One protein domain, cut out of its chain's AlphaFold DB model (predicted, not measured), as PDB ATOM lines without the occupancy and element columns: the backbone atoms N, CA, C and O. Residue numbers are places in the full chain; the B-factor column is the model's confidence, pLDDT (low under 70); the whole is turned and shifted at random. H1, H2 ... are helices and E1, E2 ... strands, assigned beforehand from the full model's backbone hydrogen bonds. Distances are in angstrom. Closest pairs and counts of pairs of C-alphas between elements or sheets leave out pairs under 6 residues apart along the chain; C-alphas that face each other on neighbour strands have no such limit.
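This is residues 6 to 141 of the 308 residues of an uncharacterized protein of Butyricicoccus sp. AM42-5AC (UniProt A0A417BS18). What does the model look like as a whole? It is a loose arch: a small body, in which H3 packs over one face of the three-stranded sheet E3, E4 and E5, with an arm reaching away at each side. One arm is the long two-stranded ribbon of E6 and E7, with the short helix H4 at its far end; the other holds H1, H2 and much of the winding stretch of residues 42 to 62, with the small hairpin E1 and E2 between it and the body. What are its parts and its size? The printed part has 136 residues, with four named helices and seven named strands in the order E1 E2 H1 H2 E3 E4 E5 H3 E6 H4 E7, of mixed class, and its three sheets, E3 - E4 - E5, E1 - E2 and E6 - E7, are all antiparallel. It is loose, with a radius of gyration of the C-alphas of 20.7 A, and spans 57 by 43 by 26 A.

How do the first elements stand? E1, residues 6 to 8, and E2, residues 13 to 15, form an antiparallel hairpin at 160 degrees, with N 6 and O 14 within hydrogen-bond range at 2.8 A. H1, residues 19 to 23, and H2, residues 30 to 41, are apart from each other, and each is apart from E1. How is the largest sheet built? E3, residues 63 to 67, E4, residues 70 to 73, and E5, residues 80 to 82, are a meander, each strand the antiparallel neighbour of the one before. The hairpin E3 and E4 has N 64 and O 72 within hydrogen-bond range at 2.8 A, and the hairpin E4 and E5 has N 81 and O 71 at 2.8 A. The closest C-alphas of E1 and the edge strand E3, those of Ser 7 and Asn 65, are 7.1 A apart. Is a helix on this sheet? H3, residues 94 to 106, is on one face at a height over the sheet of 9.5 A, which gives two layers, a helix on one face of a sheet. It runs slantwise to the strands, at 54 degrees to E5 on the local plane, and its closest C-alpha to E5 is that of Arg 97, 6.8 A from that of Leu 80. How do the last elements stand? E6, residues 111 to 118, and E7, residues 133 to 140, are antiparallel neighbours at 152 degrees, with N 113 and O 138 within hydrogen-bond range at 2.8 A and N 117 and O 134 at 2.8 A. H4, residues 121 to 125, is apart from H3. In H1, H2, H3 and H4 every O i to N i+4 pair is within hydrogen-bond range.

Where do the first and last elements lie? E1 begins at C-alpha 6, (-0.444, 43.567, 16.532), and E7 ends at C-alpha 140, (0.651, 33.377, -2.429). How long are the longer elements? From first to last C-alpha, H2 measures 16.6 A, H3 18.1 A, E6 21.8 A and E7 20.7 A. H3 begins at C-alpha 94, (-4.602, 20.864, 15.274).

How far does it reach? The two C-alphas farthest apart, those of Glu 46 and Arg 127, are 60.0 A apart. Which links are long? Those from H2 to E3, with 21 residues, and from E5 to H3, with 11 residues, are long. Is the printed part whole and confident? It has no cut, its mean pLDDT is 90.1, and no printed residue is under 70.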
ATOM      1  N   TYR A   6      -1.297  44.381  17.388       92.00
ATOM      2  CA  TYR A   6      -0.444  43.567  16.532       92.00
ATOM      3  C   TYR A   6      -1.013  43.379  15.124       92.00
ATOM      4  O   TYR A   6      -0.269  43.201  14.166       92.00
ATOM      5  N   SER A   7      -2.339  43.398  14.977       91.44
ATOM      6  CA  SER A   7      -3.004  43.196  13.686       91.44
ATOM      7  C   SER A   7      -4.381  43.835  13.691       91.44
ATOM      8  O   SER A   7      -5.077  43.753  14.696       91.44
ATOM      9  N   VAL A   8      -4.788  44.434  12.571       89.75
ATOM     10  CA  VAL A   8      -6.135  44.992  12.379       89.75
ATOM     11  C   VAL A   8      -6.781  44.297  11.183       89.75
ATOM     12  O   VAL A   8      -6.256  44.342  10.063       89.75
ATOM     13  N   THR A   9      -7.907  43.637  11.433       83.19
ATOM     14  CA  THR A   9      -8.717  42.912  10.450       83.19
ATOM     15  C   THR A   9      -9.958  43.728  10.080       83.19
ATOM     16  O   THR A   9     -10.140  44.858  10.527       83.19
ATOM     17  N   THR A  10     -10.804  43.188   9.201       78.06
ATOM     18  CA  THR A  10     -12.062  43.846   8.812       78.06
ATOM     19  C   THR A  10     -13.047  43.948   9.982       78.06
ATOM     20  O   THR A  10     -13.814  44.900  10.048       78.06
ATOM     21  N   ASP A  11     -13.040  42.961  10.877       81.00
ATOM     22  CA  ASP A  11     -14.015  42.758  11.952       81.00
ATOM     23  C   ASP A  11     -13.444  42.988  13.363       81.00
ATOM     24  O   ASP A  11     -14.176  42.874  14.341       81.00
ATOM     25  N   GLY A  12     -12.156  43.313  13.494       88.88
ATOM     26  CA  GLY A  12     -11.529  43.505  14.797       88.88
ATOM     27  C   GLY A  12     -10.024  43.733  14.727       88.88
ATOM     28  O   GLY A  12      -9.471  44.160  13.712       88.88
ATOM     29  N   PHE A  13      -9.347  43.475  15.839       92.81
ATOM     30  CA  PHE A  13      -7.900  43.599  15.958       92.81
ATOM     31  C   PHE A  13      -7.358  42.667  17.046       92.81
ATOM     32  O   PHE A  13      -8.098  42.213  17.915       92.81
ATOM     33  N   ILE A  14      -6.061  42.368  16.981       94.31
ATOM     34  CA  ILE A  14      -5.338  41.566  17.976       94.31
ATOM     35  C   ILE A  14      -4.538  42.526  18.856       94.31
ATOM     36  O   ILE A  14      -3.758  43.326  18.337       94.31
ATOM     37  N   THR A  15      -4.732  42.455  20.171       94.88
ATOM     38  CA  THR A  15      -4.113  43.352  21.156       94.88
ATOM     39  C   THR A  15      -3.828  42.619  22.461       94.88
ATOM     40  O   THR A  15      -4.460  41.604  22.747       94.88
ATOM     41  N   ASP A  16      -2.897  43.149  23.248       95.25
ATOM     42  CA  ASP A  16      -2.665  42.782  24.649       95.25
ATOM     43  C   ASP A  16      -3.510  43.618  25.636       95.25
ATOM     44  O   ASP A  16      -3.419  43.434  26.850       95.25
ATOM     45  N   ALA A  17      -4.357  44.530  25.143       95.31
ATOM     46  CA  ALA A  17      -5.261  45.302  25.984       95.31
ATOM     47  C   ALA A  17      -6.323  44.405  26.651       95.31
ATOM     48  O   ALA A  17      -6.984  43.619  25.964       95.31
ATOM     49  N   PRO A  18      -6.588  44.573  27.962       93.44
ATOM     50  CA  PRO A  18      -7.711  43.916  28.619       93.44
ATOM     51  C   PRO A  18      -9.043  44.274  27.953       93.44
ATOM     52  O   PRO A  18      -9.258  45.417  27.536       93.44
ATOM     53  N   ILE A  19      -9.982  43.323  27.930       91.25
ATOM     54  CA  ILE A  19     -11.294  43.515  27.292       91.25
ATOM     55  C   ILE A  19     -12.061  44.719  27.859       91.25
ATOM     56  O   ILE A  19     -12.774  45.391  27.120       91.25
ATOM     57  N   SER A  20     -11.878  45.048  29.141       91.31
ATOM     58  CA  SER A  20     -12.473  46.233  29.774       91.31
ATOM     59  C   SER A  20     -11.978  47.541  29.150       91.31
ATOM     60  O   SER A  20     -12.769  48.453  28.917       91.31
ATOM     61  N   VAL A  21     -10.688  47.621  28.813       93.81
ATOM     62  CA  VAL A  21     -10.092  48.782  28.142       93.81
ATOM     63  C   VAL A  21     -10.612  48.875  26.710       93.81
ATOM     64  O   VAL A  21     -10.982  49.956  26.263       93.81
ATOM     65  N   VAL A  22     -10.716  47.751  25.997       92.69
ATOM     66  CA  VAL A  22     -11.272  47.726  24.634       92.69
ATOM     67  C   VAL A  22     -12.746  48.144  24.630       92.69
ATOM     68  O   VAL A  22     -13.149  48.975  23.821       92.69
ATOM     69  N   ARG A  23     -13.548  47.644  25.576       90.56
ATOM     70  CA  ARG A  23     -14.963  48.017  25.724       90.56
ATOM     71  C   ARG A  23     -15.172  49.483  26.110       90.56
ATOM     72  O   ARG A  23     -16.217  50.029  25.783       90.56
ATOM     73  N   SER A  24     -14.184  50.136  26.726       89.62
ATOM     74  CA  SER A  24     -14.230  51.584  26.993       89.62
ATOM     75  C   SER A  24     -13.970  52.468  25.767       89.62
ATOM     76  O   SER A  24     -14.040  53.693  25.869       89.62
ATOM     77  N   LEU A  25     -13.655  51.887  24.604       90.31
ATOM     78  CA  LEU A  25     -13.459  52.663  23.386       90.31
ATOM     79  C   LEU A  25     -14.790  53.209  22.884       90.31
ATOM     80  O   LEU A  25     -15.641  52.465  22.405       90.31
ATOM     81  N   ASP A  26     -14.917  54.529  22.926       87.19
ATOM     82  CA  ASP A  26     -16.103  55.258  22.473       87.19
ATOM     83  C   ASP A  26     -16.283  55.239  20.939       87.19
ATOM     84  O   ASP A  26     -17.376  55.442  20.418       87.19
ATOM     85  N   ALA A  27     -15.207  54.942  20.198       86.06
ATOM     86  CA  ALA A  27     -15.207  54.881  18.737       86.06
ATOM     87  C   ALA A  27     -15.851  56.129  18.094       86.06
ATOM     88  O   ALA A  27     -16.652  56.001  17.181       86.06
ATOM     89  N   PHE A  28     -15.502  57.334  18.562       88.94
ATOM     90  CA  PHE A  28     -16.083  58.608  18.098       88.94
ATOM     91  C   PHE A  28     -17.611  58.699  18.300       88.94
ATOM     92  O   PHE A  28     -18.329  59.150  17.409       88.94
ATOM     93  N   GLY A  29     -18.114  58.242  19.449       89.19
ATOM     94  CA  GLY A  29     -19.538  58.191  19.790       89.19
ATOM     95  C   GLY A  29     -20.321  57.033  19.162       89.19
ATOM     96  O   GLY A  29     -21.492  56.833  19.488       89.19
ATOM     97  N   PHE A  30     -19.717  56.236  18.271       89.00
ATOM     98  CA  PHE A  30     -20.423  55.114  17.643       89.00
ATOM     99  C   PHE A  30     -20.741  53.988  18.626       89.00
ATOM    100  O   PHE A  30     -21.718  53.265  18.416       89.00
ATOM    101  N   SER A  31     -19.954  53.835  19.693       89.12
ATOM    102  CA  SER A  31     -20.172  52.761  20.657       89.12
ATOM    103  C   SER A  31     -21.540  52.860  21.328       89.12
ATOM    104  O   SER A  31     -22.253  51.859  21.393       89.12
ATOM    105  N   GLU A  32     -21.949  54.060  21.738       88.12
ATOM    106  CA  GLU A  32     -23.265  54.291  22.338       88.12
ATOM    107  C   GLU A  32     -24.401  54.015  21.341       88.12
ATOM    108  O   GLU A  32     -25.345  53.295  21.663       88.12
ATOM    109  N   ILE A  33     -24.282  54.507  20.102       90.69
ATOM    110  CA  ILE A  33     -25.295  54.314  19.050       90.69
ATOM    111  C   ILE A  33     -25.514  52.820  18.772       90.69
ATOM    112  O   ILE A  33     -26.653  52.350  18.705       90.69
ATOM    113  N   PHE A  34     -24.431  52.047  18.637       90.12
ATOM    114  CA  PHE A  34     -24.532  50.607  18.409       90.12
ATOM    115  C   PHE A  34     -25.100  49.862  19.619       90.12
ATOM    116  O   PHE A  34     -25.911  48.952  19.437       90.12
ATOM    117  N   GLN A  35     -24.715  50.251  20.837       89.94
ATOM    118  CA  GLN A  35     -25.263  49.671  22.063       89.94
ATOM    119  C   GLN A  35     -26.771  49.920  22.164       89.94
ATOM    120  O   GLN A  35     -27.525  48.968  22.349       89.94
ATOM    121  N   GLN A  36     -27.229  51.161  21.967       89.00
ATOM    122  CA  GLN A  36     -28.654  51.514  21.981       89.00
ATOM    123  C   GLN A  36     -29.448  50.716  20.939       89.00
ATOM    124  O   GLN A  36     -30.500  50.161  21.255       89.00
ATOM    125  N   GLY A  37     -28.913  50.578  19.722       90.81
ATOM    126  CA  GLY A  37     -29.516  49.733  18.691       90.81
ATOM    127  C   GLY A  37     -29.676  48.276  19.141       90.81
ATOM    128  O   GLY A  37     -30.740  47.687  18.954       90.81
ATOM    129  N   ARG A  38     -28.657  47.699  19.792       90.94
ATOM    130  CA  ARG A  38     -28.722  46.332  20.337       90.94
ATOM    131  C   ARG A  38     -29.707  46.202  21.500       90.94
ATOM    132  O   ARG A  38     -30.435  45.216  21.537       90.94
ATOM    133  N   TYR A  39     -29.789  47.188  22.396       92.12
ATOM    134  CA  TYR A  39     -30.796  47.229  23.467       92.12
ATOM    135  C   TYR A  39     -32.223  47.194  22.903       92.12
ATOM    136  O   TYR A  39     -33.036  46.380  23.338       92.12
ATOM    137  N   ILE A  40     -32.499  47.999  21.871       92.38
ATOM    138  CA  ILE A  40     -33.798  48.011  21.183       92.38
ATOM    139  C   ILE A  40     -34.088  46.652  20.530       92.38
ATOM    140  O   ILE A  40     -35.168  46.098  20.727       92.38
ATOM    141  N   LEU A  41     -33.130  46.095  19.779       91.25
ATOM    142  CA  LEU A  41     -33.301  44.814  19.078       91.25
ATOM    143  C   LEU A  41     -33.509  43.638  20.040       91.25
ATOM    144  O   LEU A  41     -34.350  42.779  19.783       91.25
ATOM    145  N   ASN A  42     -32.780  43.623  21.155       89.75
ATOM    146  CA  ASN A  42     -32.885  42.593  22.187       89.75
ATOM    147  C   ASN A  42     -34.004  42.871  23.202       89.75
ATOM    148  O   ASN A  42     -34.166  42.096  24.142       89.75
ATOM    149  N   GLN A  43     -34.770  43.956  23.020       91.12
ATOM    150  CA  GLN A  43     -35.893  44.363  23.873       91.12
ATOM    151  C   GLN A  43     -35.533  44.416  25.365       91.12
ATOM    152  O   GLN A  43     -36.314  44.024  26.231       91.12
ATOM    153  N   THR A  44     -34.334  44.905  25.670       85.38
ATOM    154  CA  THR A  44     -33.850  45.066  27.041       85.38
ATOM    155  C   THR A  44     -33.281  46.464  27.234       85.38
ATOM    156  O   THR A  44     -32.779  47.076  26.298       85.38
ATOM    157  N   THR A  45     -33.354  46.970  28.461       81.25
ATOM    158  CA  THR A  45     -32.645  48.183  28.900       81.25
ATOM    159  C   THR A  45     -31.611  47.875  29.984       81.25
ATOM    160  O   THR A  45     -30.841  48.751  30.367       81.25
ATOM    161  N   GLU A  46     -31.555  46.617  30.431       84.50
ATOM    162  CA  GLU A  46     -30.620  46.154  31.449       84.50
ATOM    163  C   GLU A  46     -29.239  45.917  30.837       84.50
ATOM    164  O   GLU A  46     -29.153  45.218  29.818       84.50
ATOM    165  N   PRO A  47     -28.157  46.431  31.452       80.56
ATOM    166  CA  PRO A  47     -26.801  46.199  30.981       80.56
ATOM    167  C   PRO A  47     -26.504  44.711  30.782       80.56
ATOM    168  O   PRO A  47     -26.608  43.914  31.713       80.56
ATOM    169  N   CYS A  48     -26.099  44.328  29.570       81.62
ATOM    170  CA  CYS A  48     -25.695  42.956  29.278       81.62
ATOM    171  C   CYS A  48     -24.496  42.906  28.327       81.62
ATOM    172  O   CYS A  48     -24.292  43.790  27.488       81.62
ATOM    173  N   ASP A  49     -23.700  41.844  28.447       81.25
ATOM    174  CA  ASP A  49     -22.492  41.662  27.639       81.25
ATOM    175  C   ASP A  49     -22.794  41.518  26.140       81.25
ATOM    176  O   ASP A  49     -22.020  41.998  25.315       81.25
ATOM    177  N   ALA A  50     -23.945  40.941  25.778       80.94
ATOM    178  CA  ALA A  50     -24.367  40.761  24.383       80.94
ATOM    179  C   ALA A  50     -24.592  42.089  23.630       80.94
ATOM    180  O   ALA A  50     -24.533  42.137  22.393       80.94
ATOM    181  N   ASN A  51     -24.830  43.177  24.370       86.31
ATOM    182  CA  ASN A  51     -25.056  44.503  23.804       86.31
ATOM    183  C   ASN A  51     -23.771  45.324  23.669       86.31
ATOM    184  O   ASN A  51     -23.805  46.390  23.061       86.31
ATOM    185  N   GLN A  52     -22.636  44.827  24.168       86.62
ATOM    186  CA  GLN A  52     -21.341  45.474  23.978       86.62
ATOM    187  C   GLN A  52     -20.918  45.422  22.503       86.62
ATOM    188  O   GLN A  52     -21.208  44.469  21.780       86.62
ATOM    189  N   VAL A  53     -20.209  46.459  22.043       87.69
ATOM    190  CA  VAL A  53     -19.695  46.527  20.660       87.69
ATOM    191  C   VAL A  53     -18.530  45.567  20.450       87.69
ATOM    192  O   VAL A  53     -18.394  44.983  19.377       87.69
ATOM    193  N   TRP A  54     -17.708  45.394  21.485       89.25
ATOM    194  CA  TRP A  54     -16.483  44.609  21.439       89.25
ATOM    195  C   TRP A  54     -16.613  43.310  22.238       89.25
ATOM    196  O   TRP A  54     -17.020  43.310  23.407       89.25
ATOM    197  N   GLU A  55     -16.186  42.213  21.619       89.81
ATOM    198  CA  GLU A  55     -16.187  40.863  22.176       89.81
ATOM    199  C   GLU A  55     -14.830  40.192  21.932       89.81
ATOM    200  O   GLU A  55     -14.215  40.360  20.875       89.81
ATOM    201  N   ALA A  56     -14.352  39.432  22.919       91.62
ATOM    202  CA  ALA A  56     -13.147  38.628  22.771       91.62
ATOM    203  C   ALA A  56     -13.478  37.345  21.997       91.62
ATOM    204  O   ALA A  56     -14.234  36.507  22.478       91.62
ATOM    205  N   LYS A  57     -12.900  37.193  20.802       90.56
ATOM    206  CA  LYS A  57     -13.161  36.045  19.916       90.56
ATOM    207  C   LYS A  57     -12.136  34.916  20.043       90.56
ATOM    208  O   LYS A  57     -12.474  33.757  19.843       90.56
ATOM    209  N   HIS A  58     -10.883  35.264  20.326       92.50
ATOM    210  CA  HIS A  58      -9.760  34.332  20.408       92.50
ATOM    211  C   HIS A  58      -8.851  34.723  21.570       92.50
ATOM    212  O   HIS A  58      -8.661  35.916  21.818       92.50
ATOM    213  N   SER A  59      -8.245  33.729  22.218       94.00
ATOM    214  CA  SER A  59      -7.178  33.926  23.205       94.00
ATOM    215  C   SER A  59      -5.888  33.346  22.650       94.00
ATOM    216  O   SER A  59      -5.873  32.188  22.249       94.00
ATOM    217  N   ASN A  60      -4.818  34.137  22.591       94.44
ATOM    218  CA  ASN A  60      -3.553  33.720  21.987       94.44
ATOM    219  C   ASN A  60      -2.462  33.702  23.058       94.44
ATOM    220  O   ASN A  60      -2.181  34.751  23.630       94.44
ATOM    221  N   ASP A  61      -1.822  32.553  23.276       92.50
ATOM    222  CA  ASP A  61      -0.673  32.469  24.191       92.50
ATOM    223  C   ASP A  61       0.584  33.019  23.505       92.50
ATOM    224  O   ASP A  61       1.269  33.913  23.995       92.50
ATOM    225  N   ILE A  62       0.852  32.489  22.312       92.06
ATOM    226  CA  ILE A  62       1.906  32.910  21.393       92.06
ATOM    227  C   ILE A  62       1.309  32.820  19.997       92.06
ATOM    228  O   ILE A  62       0.625  31.845  19.669       92.06
ATOM    229  N   PHE A  63       1.558  33.820  19.158       93.75
ATOM    230  CA  PHE A  63       1.080  33.799  17.784       93.75
ATOM    231  C   PHE A  63       2.058  34.458  16.823       93.75
ATOM    232  O   PHE A  63       2.878  35.296  17.194       93.75
ATOM    233  N   LEU A  64       1.933  34.072  15.560       94.56
ATOM    234  CA  LEU A  64       2.667  34.633  14.448       94.56
ATOM    235  C   LEU A  64       1.738  35.541  13.633       94.56
ATOM    236  O   LEU A  64       0.770  35.074  13.022       94.56
ATOM    237  N   ASN A  65       2.049  36.838  13.609       94.06
ATOM    238  CA  ASN A  65       1.445  37.805  12.694       94.06
ATOM    239  C   ASN A  65       2.244  37.837  11.387       94.06
ATOM    240  O   ASN A  65       3.399  38.249  11.367       94.06
ATOM    241  N   ILE A  66       1.632  37.385  10.296       93.06
ATOM    242  CA  ILE A  66       2.308  37.244   9.000       93.06
ATOM    243  C   ILE A  66       1.829  38.340   8.057       93.06
ATOM    244  O   ILE A  66       2.616  39.033   7.424       93.06
ATOM    245  N   THR A  67       0.508  38.489   7.962       92.69
ATOM    246  CA  THR A  67      -0.186  39.544   7.218       92.69
ATOM    247  C   THR A  67      -1.425  39.946   8.004       92.69
ATOM    248  O   THR A  67      -1.849  39.218   8.902       92.69
ATOM    249  N   THR A  68      -2.104  41.033   7.629       88.75
ATOM    250  CA  THR A  68      -3.379  41.358   8.294       88.75
ATOM    251  C   THR A  68      -4.429  40.250   8.195       88.75
ATOM    252  O   THR A  68      -5.300  40.171   9.052       88.75
ATOM    253  N   ARG A  69      -4.350  39.353   7.201       89.00
ATOM    254  CA  ARG A  69      -5.281  38.218   7.029       89.00
ATOM    255  C   ARG A  69      -4.648  36.851   7.310       89.00
ATOM    256  O   ARG A  69      -5.302  35.829   7.114       89.00
ATOM    257  N   GLY A  70      -3.393  36.836   7.742       93.50
ATOM    258  CA  GLY A  70      -2.580  35.654   7.994       93.50
ATOM    259  C   GLY A  70      -2.043  35.717   9.410       93.50
ATOM    260  O   GLY A  70      -1.015  36.351   9.637       93.50
ATOM    261  N   ASN A  71      -2.760  35.108  10.346       94.69
ATOM    262  CA  ASN A  71      -2.432  35.121  11.767       94.69
ATOM    263  C   ASN A  71      -2.648  33.719  12.311       94.69
ATOM    264  O   ASN A  71      -3.704  33.138  12.065       94.69
ATOM    265  N   VAL A  72      -1.689  33.188  13.058       95.88
ATOM    266  CA  VAL A  72      -1.828  31.855  13.643       95.88
ATOM    267  C   VAL A  72      -1.234  31.811  15.037       95.88
ATOM    268  O   VAL A  72      -0.067  32.136  15.232       95.88
ATOM    269  N   ALA A  73      -2.054  31.429  16.006       95.62
ATOM    270  CA  ALA A  73      -1.626  31.124  17.359       95.62
ATOM    271  C   ALA A  73      -1.166  29.673  17.488       95.62
ATOM    272  O   ALA A  73      -1.551  28.822  16.686       95.62
ATOM    273  N   VAL A  74      -0.371  29.385  18.514       93.81
ATOM    274  CA  VAL A  74       0.069  28.020  18.823       93.81
ATOM    275  C   VAL A  74      -1.020  27.238  19.562       93.81
ATOM    276  O   VAL A  74      -1.162  26.043  19.343       93.81
ATOM    277  N   ASN A  75      -1.827  27.868  20.411       94.19
ATOM    278  CA  ASN A  75      -2.893  27.205  21.165       94.19
ATOM    279  C   ASN A  75      -4.188  27.028  20.336       94.19
ATOM    280  O   ASN A  75      -4.401  27.741  19.356       94.19
ATOM    281  N   ASP A  76      -5.056  26.078  20.717       92.88
ATOM    282  CA  ASP A  76      -6.258  25.721  19.930       92.88
ATOM    283  C   ASP A  76      -7.292  26.851  19.870       92.88
ATOM    284  O   ASP A  76      -7.826  27.126  18.796       92.88
ATOM    285  N   GLU A  77      -7.494  27.552  20.987       92.94
ATOM    286  CA  GLU A  77      -8.440  28.674  21.129       92.94
ATOM    287  C   GLU A  77      -7.973  29.969  20.441       92.94
ATOM    288  O   GLU A  77      -8.714  30.953  20.321       92.94
ATOM    289  N   GLY A  78      -6.715  29.994  20.007       94.56
ATOM    290  CA  GLY A  78      -6.121  31.153  19.373       94.56
ATOM    291  C   GLY A  78      -6.470  31.260  17.894       94.56
ATOM    292  O   GLY A  78      -6.977  30.335  17.252       94.56
ATOM    293  N   VAL A  79      -6.172  32.421  17.319       94.56
ATOM    294  CA  VAL A  79      -6.509  32.738  15.930       94.56
ATOM    295  C   VAL A  79      -5.900  31.714  14.962       94.56
ATOM    296  O   VAL A  79      -4.763  31.274  15.137       94.56
ATOM    297  N   LEU A  80      -6.653  31.334  13.928       95.38
ATOM    298  CA  LEU A  80      -6.165  30.547  12.793       95.38
ATOM    299  C   LEU A  80      -6.738  31.122  11.494       95.38
ATOM    300  O   LEU A  80      -7.832  30.782  11.044       95.38
ATOM    301  N   ALA A  81      -5.992  32.052  10.910       94.38
ATOM    302  CA  ALA A  81      -6.317  32.733   9.670       94.38
ATOM    303  C   ALA A  81      -5.214  32.471   8.640       94.38
ATOM    304  O   ALA A  81      -4.067  32.871   8.823       94.38
ATOM    305  N   HIS A  82      -5.582  31.826   7.534       93.75
ATOM    306  CA  HIS A  82      -4.632  31.282   6.564       93.75
ATOM    307  C   HIS A  82      -4.200  32.254   5.459       93.75
ATOM    308  O   HIS A  82      -3.436  31.870   4.580       93.75
ATOM    309  N   ASN A  83      -4.706  33.493   5.428       92.94
ATOM    310  CA  ASN A  83      -4.504  34.402   4.294       92.94
ATOM    311  C   ASN A  83      -4.872  33.732   2.952       92.94
ATOM    312  O   ASN A  83      -4.107  33.805   2.015       92.94
ATOM    313  N   SER A  84      -5.992  33.008   2.855       89.88
ATOM    314  CA  SER A  84      -6.377  32.243   1.644       89.88
ATOM    315  C   SER A  84      -5.474  31.055   1.266       89.88
ATOM    316  O   SER A  84      -5.736  30.411   0.252       89.88
ATOM    317  N   PHE A  85      -4.452  30.729   2.059       92.62
ATOM    318  CA  PHE A  85      -3.726  29.467   1.934       92.62
ATOM    319  C   PHE A  85      -4.615  28.292   2.366       92.62
ATOM    320  O   PHE A  85      -5.463  28.436   3.245       92.62
ATOM    321  N   SER A  86      -4.417  27.133   1.745       90.69
ATOM    322  CA  SER A  86      -5.073  25.883   2.126       90.69
ATOM    323  C   SER A  86      -4.002  24.849   2.436       90.69
ATOM    324  O   SER A  86      -3.098  24.640   1.626       90.69
ATOM    325  N   THR A  87      -4.106  24.224   3.602       90.94
ATOM    326  CA  THR A  87      -3.187  23.182   4.082       90.94
ATOM    327  C   THR A  87      -3.529  21.808   3.505       90.94
ATOM    328  O   THR A  87      -2.641  20.980   3.342       90.94
ATOM    329  N   GLY A  88      -4.802  21.585   3.152       88.94
ATOM    330  CA  GLY A  88      -5.348  20.269   2.804       88.94
ATOM    331  C   GLY A  88      -5.872  19.479   4.009       88.94
ATOM    332  O   GLY A  88      -6.500  18.441   3.814       88.94
ATOM    333  N   GLU A  89      -5.671  19.988   5.223       92.44
ATOM    334  CA  GLU A  89      -6.130  19.371   6.464       92.44
ATOM    335  C   GLU A  89      -7.575  19.768   6.807       92.44
ATOM    336  O   GLU A  89      -8.176  20.666   6.205       92.44
ATOM    337  N   VAL A  90      -8.150  19.107   7.815       93.81
ATOM    338  CA  VAL A  90      -9.474  19.469   8.337       93.81
ATOM    339  C   VAL A  90      -9.413  20.874   8.933       93.81
ATOM    340  O   VAL A  90      -8.724  21.103   9.927       93.81
ATOM    341  N   LYS A  91     -10.159  21.810   8.339       92.50
ATOM    342  CA  LYS A  91     -10.167  23.226   8.724       92.50
ATOM    343  C   LYS A  91     -10.391  23.411  10.227       92.50
ATOM    344  O   LYS A  91     -11.394  22.941  10.761       92.50
ATOM    345  N   GLY A  92      -9.505  24.160  10.880       91.44
ATOM    346  CA  GLY A  92      -9.599  24.457  12.313       91.44
ATOM    347  C   GLY A  92      -9.020  23.375  13.226       91.44
ATOM    348  O   GLY A  92      -8.974  23.577  14.434       91.44
ATOM    349  N   SER A  93      -8.577  22.244  12.677       93.81
ATOM    350  CA  SER A  93      -7.947  21.187  13.466       93.81
ATOM    351  C   SER A  93      -6.525  21.556  13.894       93.81
ATOM    352  O   SER A  93      -5.864  22.420  13.311       93.81
ATOM    353  N   ARG A  94      -6.012  20.814  14.878       94.44
ATOM    354  CA  ARG A  94      -4.602  20.864  15.274       94.44
ATOM    355  C   ARG A  94      -3.653  20.590  14.098       94.44
ATOM    356  O   ARG A  94      -2.651  21.280  13.950       94.44
ATOM    357  N   ALA A  95      -4.007  19.645  13.223       94.19
ATOM    358  CA  ALA A  95      -3.228  19.331  12.025       94.19
ATOM    359  C   ALA A  95      -3.158  20.492  11.030       94.19
ATOM    360  O   ALA A  95      -2.082  20.796  10.525       94.19
ATOM    361  N   ASP A  96      -4.280  21.174  10.807       94.88
ATOM    362  CA  ASP A  96      -4.358  22.369   9.962       94.88
ATOM    363  C   ASP A  96      -3.454  23.489  10.496       94.88
ATOM    364  O   ASP A  96      -2.633  24.049   9.767       94.88
ATOM    365  N   ARG A  97      -3.516  23.739  11.807       95.19
ATOM    366  CA  ARG A  97      -2.668  24.724  12.487       95.19
ATOM    367  C   ARG A  97      -1.176  24.405  12.347       95.19
ATOM    368  O   ARG A  97      -0.405  25.283  11.951       95.19
ATOM    369  N   ASP A  98      -0.783  23.161  12.620       95.38
ATOM    370  CA  ASP A  98       0.602  22.696  12.495       95.38
ATOM    371  C   ASP A  98       1.100  22.806  11.051       95.38
ATOM    372  O   ASP A  98       2.166  23.374  10.798       95.38
ATOM    373  N   ALA A  99       0.314  22.323  10.086       94.56
ATOM    374  CA  ALA A  99       0.654  22.380   8.669       94.56
ATOM    375  C   ALA A  99       0.856  23.827   8.194       94.56
ATOM    376  O   ALA A  99       1.812  24.116   7.465       94.56
ATOM    377  N   PHE A 100       0.000  24.756   8.633       95.62
ATOM    378  CA  PHE A 100       0.132  26.165   8.283       95.62
ATOM    379  C   PHE A 100       1.372  26.817   8.908       95.62
ATOM    380  O   PHE A 100       2.131  27.485   8.197       95.62
ATOM    381  N   LEU A 101       1.614  26.596  10.205       95.62
ATOM    382  CA  LEU A 101       2.802  27.103  10.899       95.62
ATOM    383  C   LEU A 101       4.083  26.599  10.234       95.62
ATOM    384  O   LEU A 101       4.939  27.405   9.871       95.62
ATOM    385  N   ILE A 102       4.187  25.296   9.972       95.38
ATOM    386  CA  ILE A 102       5.348  24.700   9.300       95.38
ATOM    387  C   ILE A 102       5.543  25.312   7.911       95.38
ATOM    388  O   ILE A 102       6.664  25.699   7.566       95.38
ATOM    389  N   ALA A 103       4.477  25.453   7.116       95.38
ATOM    390  CA  ALA A 103       4.569  26.032   5.777       95.38
ATOM    391  C   ALA A 103       5.115  27.467   5.814       95.38
ATOM    392  O   ALA A 103       5.995  27.820   5.028       95.38
ATOM    393  N   VAL A 104       4.647  28.294   6.751       95.94
ATOM    394  CA  VAL A 104       5.094  29.687   6.891       95.94
ATOM    395  C   VAL A 104       6.515  29.774   7.452       95.94
ATOM    396  O   VAL A 104       7.326  30.545   6.933       95.94
ATOM    397  N   LEU A 105       6.838  28.992   8.482       95.75
ATOM    398  CA  LEU A 105       8.147  29.010   9.137       95.75
ATOM    399  C   LEU A 105       9.254  28.471   8.224       95.75
ATOM    400  O   LEU A 105      10.352  29.019   8.209       95.75
ATOM    401  N   THR A 106       8.982  27.466   7.393       94.94
ATOM    402  CA  THR A 106       9.996  26.865   6.503       94.94
ATOM    403  C   THR A 106      10.119  27.558   5.143       94.94
ATOM    404  O   THR A 106      11.039  27.259   4.374       94.94
ATOM    405  N   ARG A 107       9.231  28.513   4.824       94.88
ATOM    406  CA  ARG A 107       9.188  29.136   3.495       94.88
ATOM    407  C   ARG A 107      10.504  29.827   3.126       94.88
ATOM    408  O   ARG A 107      11.081  30.585   3.907       94.88
ATOM    409  N   LYS A 108      10.915  29.633   1.871       94.38
ATOM    410  CA  LYS A 108      12.010  30.369   1.203       94.38
ATOM    411  C   LYS A 108      11.506  31.316   0.104       94.38
ATOM    412  O   LYS A 108      12.293  31.978  -0.564       94.38
ATOM    413  N   GLY A 109      10.192  31.368  -0.090       94.69
ATOM    414  CA  GLY A 109       9.517  32.099  -1.154       94.69
ATOM    415  C   GLY A 109       8.016  32.166  -0.901       94.69
ATOM    416  O   GLY A 109       7.549  31.969   0.226       94.69
ATOM    417  N   ARG A 110       7.264  32.411  -1.972       94.88
ATOM    418  CA  ARG A 110       5.801  32.346  -1.965       94.88
ATOM    419  C   ARG A 110       5.324  30.910  -1.761       94.88
ATOM    420  O   ARG A 110       5.946  29.976  -2.265       94.88
ATOM    421  N   LEU A 111       4.208  30.740  -1.058       94.69
ATOM    422  CA  LEU A 111       3.621  29.422  -0.837       94.69
ATOM    423  C   LEU A 111       2.769  29.014  -2.035       94.69
ATOM    424  O   LEU A 111       1.979  29.806  -2.548       94.69
ATOM    425  N   LYS A 112       2.928  27.773  -2.486       91.75
ATOM    426  CA  LYS A 112       2.113  27.219  -3.565       91.75
ATOM    427  C   LYS A 112       0.744  26.837  -3.012       91.75
ATOM    428  O   LYS A 112       0.653  26.091  -2.046       91.75
ATOM    429  N   CYS A 113      -0.302  27.331  -3.655       86.00
ATOM    430  CA  CYS A 113      -1.690  27.015  -3.362       86.00
ATOM    431  C   CYS A 113      -2.320  26.318  -4.559       86.00
ATOM    432  O   CYS A 113      -1.929  26.547  -5.708       86.00
ATOM    433  N   LYS A 114      -3.341  25.517  -4.282       83.88
ATOM    434  CA  LYS A 114      -4.262  25.004  -5.289       83.88
ATOM    435  C   LYS A 114      -5.635  25.598  -5.025       83.88
ATOM    436  O   LYS A 114      -6.053  25.692  -3.874       83.88
ATOM    437  N   THR A 115      -6.316  26.023  -6.078       79.50
ATOM    438  CA  THR A 115      -7.720  26.416  -6.003       79.50
ATOM    439  C   THR A 115      -8.481  25.813  -7.163       79.50
ATOM    440  O   THR A 115      -7.947  25.653  -8.258       79.50
ATOM    441  N   ASN A 116      -9.751  25.537  -6.919       82.62
ATOM    442  CA  ASN A 116     -10.689  25.175  -7.961       82.62
ATOM    443  C   ASN A 116     -11.215  26.462  -8.597       82.62
ATOM    444  O   ASN A 116     -11.754  27.329  -7.904       82.62
ATOM    445  N   ILE A 117     -11.012  26.602  -9.901       81.38
ATOM    446  CA  ILE A 117     -11.604  27.654 -10.718       81.38
ATOM    447  C   ILE A 117     -12.855  27.063 -11.349       81.38
ATOM    448  O   ILE A 117     -12.794  26.081 -12.086       81.38
ATOM    449  N   TRP A 118     -13.988  27.658 -11.019       86.56
ATOM    450  CA  TRP A 118     -15.278  27.316 -11.596       86.56
ATOM    451  C   TRP A 118     -15.442  28.071 -12.915       86.56
ATOM    452  O   TRP A 118     -14.991  29.218 -13.004       86.56
ATOM    453  N   THR A 119     -16.088  27.457 -13.913       84.69
ATOM    454  CA  THR A 119     -16.418  28.141 -15.175       84.69
ATOM    455  C   THR A 119     -17.101  29.474 -14.882       84.69
ATOM    456  O   THR A 119     -18.091  29.532 -14.144       84.69
ATOM    457  N   GLN A 120     -16.570  30.559 -15.444       85.12
ATOM    458  CA  GLN A 120     -17.149  31.885 -15.238       85.12
ATOM    459  C   GLN A 120     -18.462  32.022 -16.014       85.12
ATOM    460  O   GLN A 120     -18.646  31.415 -17.067       85.12
ATOM    461  N   PHE A 121     -19.372  32.873 -15.537       87.50
ATOM    462  CA  PHE A 121     -20.654  33.099 -16.213       87.50
ATOM    463  C   PHE A 121     -20.487  33.567 -17.669       87.50
ATOM    464  O   PHE A 121     -21.215  33.118 -18.551       87.50
ATOM    465  N   SER A 122     -19.483  34.405 -17.942       86.38
ATOM    466  CA  SER A 122     -19.132  34.835 -19.302       86.38
ATOM    467  C   SER A 122     -18.733  33.661 -20.204       86.38
ATOM    468  O   SER A 122     -19.122  33.621 -21.366       86.38
ATOM    469  N   GLU A 123     -18.021  32.661 -19.681       84.75
ATOM    470  CA  GLU A 123     -17.638  31.465 -20.441       84.75
ATOM    471  C   GLU A 123     -18.839  30.564 -20.753       84.75
ATOM    472  O   GLU A 123     -18.911  29.998 -21.846       84.75
ATOM    473  N   LEU A 124     -19.806  30.484 -19.834       87.12
ATOM    474  CA  LEU A 124     -21.058  29.754 -20.054       87.12
ATOM    475  C   LEU A 124     -21.912  30.422 -21.144       87.12
ATOM    476  O   LEU A 124     -22.415  29.750 -22.040       87.12
ATOM    477  N   VAL A 125     -22.074  31.747 -21.082       86.62
ATOM    478  CA  VAL A 125     -23.020  32.480 -21.942       86.62
ATOM    479  C   VAL A 125     -22.426  32.836 -23.302       86.62
ATOM    480  O   VAL A 125     -23.067  32.622 -24.330       86.62
ATOM    481  N   GLU A 126     -21.212  33.381 -23.332       86.56
ATOM    482  CA  GLU A 126     -20.623  33.918 -24.566       86.56
ATOM    483  C   GLU A 126     -19.918  32.832 -25.374       86.56
ATOM    484  O   GLU A 126     -19.971  32.828 -26.604       86.56
ATOM    485  N   ARG A 127     -19.256  31.899 -24.684       82.88
ATOM    486  CA  ARG A 127     -18.438  30.859 -25.319       82.88
ATOM    487  C   ARG A 127     -19.127  29.500 -25.387       82.88
ATOM    488  O   ARG A 127     -18.574  28.590 -25.998       82.88
ATOM    489  N   LYS A 128     -20.330  29.374 -24.806       80.69
ATOM    490  CA  LYS A 128     -21.106  28.124 -24.719       80.69
ATOM    491  C   LYS A 128     -20.270  26.956 -24.186       80.69
ATOM    492  O   LYS A 128     -20.421  25.827 -24.646       80.69
ATOM    493  N   HIS A 129     -19.348  27.239 -23.266       82.12
ATOM    494  CA  HIS A 129     -18.615  26.184 -22.585       82.12
ATOM    495  C   HIS A 129     -19.530  25.491 -21.582       82.12
ATOM    496  O   HIS A 129     -20.368  26.134 -20.948       82.12
ATOM    497  N   ASP A 130     -19.329  24.188 -21.412       84.44
ATOM    498  CA  ASP A 130     -19.985  23.447 -20.347       84.44
ATOM    499  C   ASP A 130     -19.425  23.848 -18.980       84.44
ATOM    500  O   ASP A 130     -18.303  24.353 -18.827       84.44
ATOM    501  N   PHE A 131     -20.237  23.612 -17.958       88.00
ATOM    502  CA  PHE A 131     -19.815  23.793 -16.584       88.00
ATOM    503  C   PHE A 131     -18.702  22.800 -16.240       88.00
ATOM    504  O   PHE A 131     -18.886  21.586 -16.304       88.00
ATOM    505  N   GLN A 132     -17.550  23.325 -15.842       87.00
ATOM    506  CA  GLN A 132     -16.381  22.559 -15.453       87.00
ATOM    507  C   GLN A 132     -15.683  23.230 -14.271       87.00
ATOM    508  O   GLN A 132     -15.824  24.426 -14.006       87.00
ATOM    509  N   VAL A 133     -14.916  22.426 -13.543       86.88
ATOM    510  CA  VAL A 133     -14.065  22.890 -12.452       86.88
ATOM    511  C   VAL A 133     -12.636  22.526 -12.808       86.88
ATOM    512  O   VAL A 133     -12.314  21.352 -12.977       86.88
ATOM    513  N   THR A 134     -11.781  23.533 -12.945       83.94
ATOM    514  CA  THR A 134     -10.368  23.344 -13.276       83.94
ATOM    515  C   THR A 134      -9.513  23.635 -12.053       83.94
ATOM    516  O   THR A 134      -9.653  24.680 -11.419       83.94
ATOM    517  N   GLU A 135      -8.597  22.728 -11.720       84.38
ATOM    518  CA  GLU A 135      -7.609  22.987 -10.675       84.38
ATOM    519  C   GLU A 135      -6.542  23.952 -11.214       84.38
ATOM    520  O   GLU A 135      -5.919  23.706 -12.247       84.38
ATOM    521  N   SER A 136      -6.318  25.056 -10.506       83.94
ATOM    522  CA  SER A 136      -5.265  26.020 -10.812       83.94
ATOM    523  C   SER A 136      -4.290  26.132  -9.653       83.94
ATOM    524  O   SER A 136      -4.678  26.296  -8.491       83.94
ATOM    525  N   ALA A 137      -3.002  26.050  -9.980       86.31
ATOM    526  CA  ALA A 137      -1.924  26.279  -9.036       86.31
ATOM    527  C   ALA A 137      -1.463  27.736  -9.117       86.31
ATOM    528  O   ALA A 137      -1.095  28.229 -10.183       86.31
ATOM    529  N   TRP A 138      -1.421  28.409  -7.976       87.56
ATOM    530  CA  TRP A 138      -0.954  29.787  -7.870       87.56
ATOM    531  C   TRP A 138      -0.037  29.948  -6.659       87.56
ATOM    532  O   TRP A 138       0.088  29.048  -5.831       87.56
ATOM    533  N   HIS A 139       0.658  31.080  -6.575       91.69
ATOM    534  CA  HIS A 139       1.616  31.350  -5.506       91.69
ATOM    535  C   HIS A 139       1.161  32.540  -4.677       91.69
ATOM    536  O   HIS A 139       0.968  33.634  -5.214       91.69
ATOM    537  N   ILE A 140       1.050  32.342  -3.368       92.50
ATOM    538  CA  ILE A 140       0.651  33.377  -2.429       92.50
ATOM    539  C   ILE A 140       1.848  33.953  -1.675       92.50
ATOM    540  O   ILE A 140       2.730  33.230  -1.207       92.50
ATOM    541  N   SER A 141       1.872  35.278  -1.544       94.12
ATOM    542  CA  SER A 141       2.829  35.952  -0.673       94.12
ATOM    543  C   SER A 141       2.427  35.802   0.794       94.12
ATOM    544  O   SER A 141       1.284  36.062   1.163       94.12
TER     545      SER A 141